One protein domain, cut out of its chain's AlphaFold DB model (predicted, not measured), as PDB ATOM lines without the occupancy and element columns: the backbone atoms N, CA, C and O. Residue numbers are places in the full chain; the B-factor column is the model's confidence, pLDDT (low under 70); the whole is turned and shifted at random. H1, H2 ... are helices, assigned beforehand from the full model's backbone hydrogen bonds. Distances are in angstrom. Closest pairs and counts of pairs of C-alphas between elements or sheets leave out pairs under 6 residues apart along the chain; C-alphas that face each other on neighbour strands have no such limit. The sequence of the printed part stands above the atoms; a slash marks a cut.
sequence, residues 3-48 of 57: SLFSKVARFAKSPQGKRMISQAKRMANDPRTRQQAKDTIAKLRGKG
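What this domain is: This is residues 3 to 48 of the 57 residues of an uncharacterized protein of Prauserella muralis (UniProt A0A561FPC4). Three helices in a row along the chain make a flat, open U with splayed arms: H3, the longest helix, is one arm, H2 is the base, and H1 is the other arm. The arms rise from the two ends of the base toward the same side, with H1 meeting H2 at one corner, H3 coming near H2 at the other, and the space between H1 and H3 empty. The printed part has 46 residues with three named helices, in the order H1, H2, H3, and no named strand; the class is all helix. The whole is extended, with a radius of gyration of the C-alphas of 15.7 A, and the C-alphas span 43 by 22 by 9 A along their three main axes.

Where its parts are: H3 is the longest helix, 16 residues from Pro 31 to Gly 46, and measures 21.4 A from first to last C-alpha. It begins with C-alpha 31 at (28.586, -4.168, -12.919) and ends with C-alpha 46 at (21.326, -22.736, -20.792). Before it along the chain comes H2, residues 15 to 29, which measures 20.3 A from first to last C-alpha. H1, residues 3 to 13, measures 14.9 A and begins with C-alpha 3 at (62.489, -19.094, -10.215).

How they stand to each other: H3 touches no helix, but is near H2: the two are close but not clearly touching, and their closest C-alphas, those of Ala 28 and Arg 34, are 6.7 A apart. H2 and H3 run the same way at a steep tilt of 66 degrees. At the other end of H2, H1 and H2 touch only at the corner by their link, and only just, with 3 pairs of C-alphas within 8 A. The closest C-alphas of this pair are those of Phe 11 and Gly 17, 5.3 A apart, and H2 touches H1 with residues 17 to 21 alone. The lines of H1 and H2 are about perpendicular at 70.1 degrees, only just beyond a steep tilt. H1 and H3 are apart. In H1, H2 and H3 every O i to N i+4 pair is within hydrogen-bond range.

The domain as a whole: The two C-alphas farthest apart are those of Ser 3 and Lys 47, at 42.8 A. Residues 22 to 27 of H2 stand free, and so do residues 29 to 36, of which 31 to 36 belong to H3, and residues 38 to 48, of which 38 to 46 belong to H3. The links H1 to H2 and H2 to H3 are tight, with 1 residue each, and there is no long link. The printed part has no cut. The mean pLDDT of the printed part is 77.9, and confidence is low, under 70, at residue 31 and at residues 46 to 48.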
ATOM      1  N   SER A   3      62.209 -20.292  -9.405       70.81
ATOM      2  CA  SER A   3      62.489 -19.094 -10.215       70.81
ATOM      3  C   SER A   3      61.258 -18.529 -10.938       70.81
ATOM      4  O   SER A   3      61.027 -17.322 -10.899       70.81
ATOM      5  N   LEU A   4      60.404 -19.378 -11.527       78.94
ATOM      6  CA  LEU A   4      59.193 -18.932 -12.239       78.94
ATOM      7  C   LEU A   4      58.178 -18.264 -11.301       78.94
ATOM      8  O   LEU A   4      57.757 -17.142 -11.571       78.94
ATOM      9  N   PHE A   5      57.865 -18.884 -10.158       79.62
ATOM     10  CA  PHE A   5      57.024 -18.266  -9.126       79.62
ATOM     11  C   PHE A   5      57.630 -16.963  -8.598       79.62
ATOM     12  O   PHE A   5      56.919 -15.971  -8.465       79.62
ATOM     13  N   SER A   6      58.951 -16.910  -8.391       79.00
ATOM     14  CA  SER A   6      59.643 -15.672  -8.005       79.00
ATOM     15  C   SER A   6      59.548 -14.580  -9.078       79.00
ATOM     16  O   SER A   6      59.411 -13.401  -8.746       79.00
ATOM     17  N   LYS A   7      59.575 -14.943 -10.368       79.31
ATOM     18  CA  LYS A   7      59.426 -14.013 -11.498       79.31
ATOM     19  C   LYS A   7      57.990 -13.492 -11.606       79.31
ATOM     20  O   LYS A   7      57.811 -12.289 -11.767       79.31
ATOM     21  N   VAL A   8      56.983 -14.349 -11.413       81.06
ATOM     22  CA  VAL A   8      55.564 -13.952 -11.329       81.06
ATOM     23  C   VAL A   8      55.304 -13.075 -10.098       81.06
ATOM     24  O   VAL A   8      54.651 -12.045 -10.221       81.06
ATOM     25  N   ALA A   9      55.874 -13.400  -8.934       82.56
ATOM     26  CA  ALA A   9      55.753 -12.588  -7.723       82.56
ATOM     27  C   ALA A   9      56.423 -11.210  -7.876       82.56
ATOM     28  O   ALA A   9      55.830 -10.192  -7.519       82.56
ATOM     29  N   ARG A  10      57.625 -11.143  -8.473       81.31
ATOM     30  CA  ARG A  10      58.278  -9.870  -8.832       81.31
ATOM     31  C   ARG A  10      57.456  -9.086  -9.856       81.31
ATOM     32  O   ARG A  10      57.304  -7.879  -9.690       81.31
ATOM     33  N   PHE A  11      56.875  -9.748 -10.856       84.12
ATOM     34  CA  PHE A  11      56.005  -9.108 -11.844       84.12
ATOM     35  C   PHE A  11      54.725  -8.549 -11.203       84.12
ATOM     36  O   PHE A  11      54.427  -7.374 -11.387       84.12
ATOM     37  N   ALA A  12      54.028  -9.318 -10.364       80.31
ATOM     38  CA  ALA A  12      52.854  -8.863  -9.615       80.31
ATOM     39  C   ALA A  12      53.175  -7.718  -8.632       80.31
ATOM     40  O   ALA A  12      52.360  -6.815  -8.441       80.31
ATOM     41  N   LYS A  13      54.379  -7.717  -8.039       80.62
ATOM     42  CA  LYS A  13      54.873  -6.639  -7.164       80.62
ATOM     43  C   LYS A  13      55.345  -5.399  -7.947       80.62
ATOM     44  O   LYS A  13      55.383  -4.312  -7.368       80.62
ATOM     45  N   SER A  14      55.655  -5.538  -9.241       83.44
ATOM     46  CA  SER A  14      56.066  -4.445 -10.136       83.44
ATOM     47  C   SER A  14      54.923  -3.453 -10.414       83.44
ATOM     48  O   SER A  14      53.746  -3.829 -10.367       83.44
ATOM     49  N   PRO A  15      55.224  -2.187 -10.768       79.06
ATOM     50  CA  PRO A  15      54.194  -1.217 -11.144       79.06
ATOM     51  C   PRO A  15      53.386  -1.638 -12.385       79.06
ATOM     52  O   PRO A  15      52.208  -1.298 -12.476       79.06
ATOM     53  N   GLN A  16      53.970  -2.408 -13.311       83.69
ATOM     54  CA  GLN A  16      53.266  -2.928 -14.490       83.69
ATOM     55  C   GLN A  16      52.244  -4.009 -14.105       83.69
ATOM     56  O   GLN A  16      51.067  -3.890 -14.450       83.69
ATOM     57  N   GLY A  17      52.647  -5.003 -13.306       85.88
ATOM     58  CA  GLY A  17      51.736  -6.043 -12.816       85.88
ATOM     59  C   GLY A  17      50.624  -5.480 -11.929       85.88
ATOM     60  O   GLY A  17      49.461  -5.830 -12.115       85.88
ATOM     61  N   LYS A  18      50.929  -4.515 -11.047       85.75
ATOM     62  CA  LYS A  18      49.904  -3.786 -10.276       85.75
ATOM     63  C   LYS A  18      48.904  -3.052 -11.177       85.75
ATOM     64  O   LYS A  18      47.711  -3.076 -10.883       85.75
ATOM     65  N   ARG A  19      49.351  -2.434 -12.280       87.38
ATOM     66  CA  ARG A  19      48.458  -1.801 -13.270       87.38
ATOM     67  C   ARG A  19      47.583  -2.827 -13.992       87.38
ATOM     68  O   ARG A  19      46.394  -2.563 -14.139       87.38
ATOM     69  N   MET A  20      48.118  -3.985 -14.389       86.62
ATOM     70  CA  MET A  20      47.320  -5.065 -14.992       86.62
ATOM     71  C   MET A  20      46.284  -5.625 -14.012       86.62
ATOM     72  O   MET A  20      45.111  -5.713 -14.354       86.62
ATOM     73  N   ILE A  21      46.681  -5.925 -12.770       86.50
ATOM     74  CA  ILE A  21      45.770  -6.402 -11.718       86.50
ATOM     75  C   ILE A  21      44.707  -5.342 -11.400       86.50
ATOM     76  O   ILE A  21      43.543  -5.683 -11.219       86.50
ATOM     77  N   SER A  22      45.064  -4.054 -11.368       83.81
ATOM     78  CA  SER A  22      44.099  -2.967 -11.152       83.81
ATOM     79  C   SER A  22      43.119  -2.816 -12.319       83.81
ATOM     80  O   SER A  22      41.930  -2.633 -12.075       83.81
ATOM     81  N   GLN A  23      43.573  -2.949 -13.569       83.62
ATOM     82  CA  GLN A  23      42.697  -2.945 -14.746       83.62
ATOM     83  C   GLN A  23      41.765  -4.159 -14.754       83.62
ATOM     84  O   GLN A  23      40.554  -3.981 -14.837       83.62
ATOM     85  N   ALA A  24      42.295  -5.367 -14.543       82.81
ATOM     86  CA  ALA A  24      41.500  -6.584 -14.411       82.81
ATOM     87  C   ALA A  24      40.488  -6.480 -13.257       82.81
ATOM     88  O   ALA A  24      39.329  -6.844 -13.422       82.81
ATOM     89  N   LYS A  25      40.881  -5.909 -12.109       81.62
ATOM     90  CA  LYS A  25      39.980  -5.667 -10.971       81.62
ATOM     91  C   LYS A  25      38.923  -4.603 -11.278       81.62
ATOM     92  O   LYS A  25      37.801  -4.757 -10.819       81.62
ATOM     93  N   ARG A  26      39.230  -3.560 -12.061       80.94
ATOM     94  CA  ARG A  26      38.235  -2.583 -12.544       80.94
ATOM     95  C   ARG A  26      37.241  -3.240 -13.503       80.94
ATOM     96  O   ARG A  26      36.051  -3.163 -13.246       80.94
ATOM     97  N   MET A  27      37.720  -3.967 -14.513       75.25
ATOM     98  CA  MET A  27      36.887  -4.725 -15.460       75.25
ATOM     99  C   MET A  27      36.015  -5.781 -14.758       75.25
ATOM    100  O   MET A  27      34.852  -5.955 -15.098       75.25
ATOM    101  N   ALA A  28      36.547  -6.458 -13.736       74.56
ATOM    102  CA  ALA A  28      35.813  -7.445 -12.944       74.56
ATOM    103  C   ALA A  28      34.877  -6.829 -11.888       74.56
ATOM    104  O   ALA A  28      33.969  -7.519 -11.419       74.56
ATOM    105  N   ASN A  29      35.097  -5.572 -11.489       76.69
ATOM    106  CA  ASN A  29      34.210  -4.811 -10.607       76.69
ATOM    107  C   ASN A  29      33.127  -4.049 -11.378       76.69
ATOM    108  O   ASN A  29      32.154  -3.632 -10.754       76.69
ATOM    109  N   ASP A  30      33.272  -3.866 -12.693       77.50
ATOM    110  CA  ASP A  30      32.272  -3.186 -13.507       77.50
ATOM    111  C   ASP A  30      30.961  -4.002 -13.512       77.50
ATOM    112  O   ASP A  30      30.940  -5.156 -13.971       77.50
ATOM    113  N   PRO A  31      29.852  -3.453 -12.979       62.75
ATOM    114  CA  PRO A  31      28.586  -4.168 -12.919       62.75
ATOM    115  C   PRO A  31      28.019  -4.452 -14.315       62.75
ATOM    116  O   PRO A  31      27.365  -5.479 -14.483       62.75
ATOM    117  N   ARG A  32      28.314  -3.617 -15.324       73.75
ATOM    118  CA  ARG A  32      27.841  -3.803 -16.706       73.75
ATOM    119  C   ARG A  32      28.557  -4.978 -17.361       73.75
ATOM    120  O   ARG A  32      27.903  -5.858 -17.916       73.75
ATOM    121  N   THR A  33      29.882  -5.059 -17.217       73.06
ATOM    122  CA  THR A  33      30.663  -6.218 -17.683       73.06
ATOM    123  C   THR A  33      30.256  -7.491 -16.938       73.06
ATOM    124  O   THR A  33      30.107  -8.540 -17.560       73.06
ATOM    125  N   ARG A  34      29.988  -7.414 -15.624       70.44
ATOM    126  CA  ARG A  34      29.443  -8.547 -14.855       70.44
ATOM    127  C   ARG A  34      28.065  -8.997 -15.334       70.44
ATOM    128  O   ARG A  34      27.846 -10.203 -15.384       70.44
ATOM    129  N   GLN A  35      27.148  -8.084 -15.647       75.69
ATOM    130  CA  GLN A  35      25.823  -8.419 -16.185       75.69
ATOM    131  C   GLN A  35      25.959  -9.104 -17.549       75.69
ATOM    132  O   GLN A  35      25.569 -10.258 -17.682       75.69
ATOM    133  N   GLN A  36      26.657  -8.480 -18.501       74.06
ATOM    134  CA  GLN A  36      26.882  -9.044 -19.837       74.06
ATOM    135  C   GLN A  36      27.586 -10.412 -19.798       74.06
ATOM    136  O   GLN A  36      27.200 -11.333 -20.523       74.06
ATOM    137  N   ALA A  37      28.586 -10.583 -18.927       77.00
ATOM    138  CA  ALA A  37      29.248 -11.868 -18.722       77.00
ATOM    139  C   ALA A  37      28.302 -12.902 -18.094       77.00
ATOM    140  O   ALA A  37      28.260 -14.035 -18.564       77.00
ATOM    141  N   LYS A  38      27.504 -12.527 -17.082       76.06
ATOM    142  CA  LYS A  38      26.478 -13.403 -16.492       76.06
ATOM    143  C   LYS A  38      25.444 -13.835 -17.527       76.06
ATOM    144  O   LYS A  38      25.178 -15.026 -17.598       76.06
ATOM    145  N   ASP A  39      24.928 -12.926 -18.349       76.19
ATOM    146  CA  ASP A  39      23.947 -13.238 -19.395       76.19
ATOM    147  C   ASP A  39      24.539 -14.138 -20.483       76.19
ATOM    148  O   ASP A  39      23.896 -15.082 -20.937       76.19
ATOM    149  N   THR A  40      25.789 -13.892 -20.880       79.75
ATOM    150  CA  THR A  40      26.482 -14.712 -21.886       79.75
ATOM    151  C   THR A  40      26.792 -16.108 -21.345       79.75
ATOM    152  O   THR A  40      26.535 -17.102 -22.022       79.75
ATOM    153  N   ILE A  41      27.260 -16.211 -20.096       80.88
ATOM    154  CA  ILE A  41      27.482 -17.488 -19.402       80.88
ATOM    155  C   ILE A  41      26.150 -18.206 -19.148       80.88
ATOM    156  O   ILE A  41      26.086 -19.421 -19.302       80.88
ATOM    157  N   ALA A  42      25.075 -17.491 -18.808       76.94
ATOM    158  CA  ALA A  42      23.744 -18.061 -18.614       76.94
ATOM    159  C   ALA A  42      23.163 -18.599 -19.928       76.94
ATOM    160  O   ALA A  42      22.645 -19.710 -19.934       76.94
ATOM    161  N   LYS A  43      23.324 -17.885 -21.050       76.00
ATOM    162  CA  LYS A  43      22.960 -18.371 -22.392       76.00
ATOM    163  C   LYS A  43      23.795 -19.587 -22.802       76.00
ATOM    164  O   LYS A  43      23.237 -20.574 -23.277       76.00
ATOM    165  N   LEU A  44      25.109 -19.562 -22.569       78.75
ATOM    166  CA  LEU A  44      26.006 -20.681 -22.881       78.75
ATOM    167  C   LEU A  44      25.695 -21.925 -22.029       78.75
ATOM    168  O   LEU A  44      25.631 -23.032 -22.553       78.75
ATOM    169  N   ARG A  45      25.435 -21.742 -20.728       73.81
ATOM    170  CA  ARG A  45      25.055 -22.818 -19.797       73.81
ATOM    171  C   ARG A  45      23.633 -23.325 -20.054       73.81
ATOM    172  O   ARG A  45      23.412 -24.529 -19.996       73.81
ATOM    173  N   GLY A  46      22.708 -22.431 -20.403       63.19
ATOM    174  CA  GLY A  46      21.326 -22.736 -20.792       63.19
ATOM    175  C   GLY A  46      21.222 -23.524 -22.101       63.19
ATOM    176  O   GLY A  46      20.337 -24.358 -22.254       63.19
ATOM    177  N   LYS A  47      22.182 -23.339 -23.019       62.00
ATOM    178  CA  LYS A  47      22.322 -24.170 -24.226       62.00
ATOM    179  C   LYS A  47      22.864 -25.582 -23.931       62.00
ATOM    180  O   LYS A  47      22.795 -26.441 -24.802       62.00
ATOM    181  N   GLY A  48      23.385 -25.828 -22.723       58.97
ATOM    182  CA  GLY A  48      23.860 -27.141 -22.262       58.97
ATOM    183  C   GLY A  48      22.947 -27.854 -21.253       58.97
ATOM    184  O   GLY A  48      23.006 -29.077 -21.154       58.97
TER     185      GLY A  48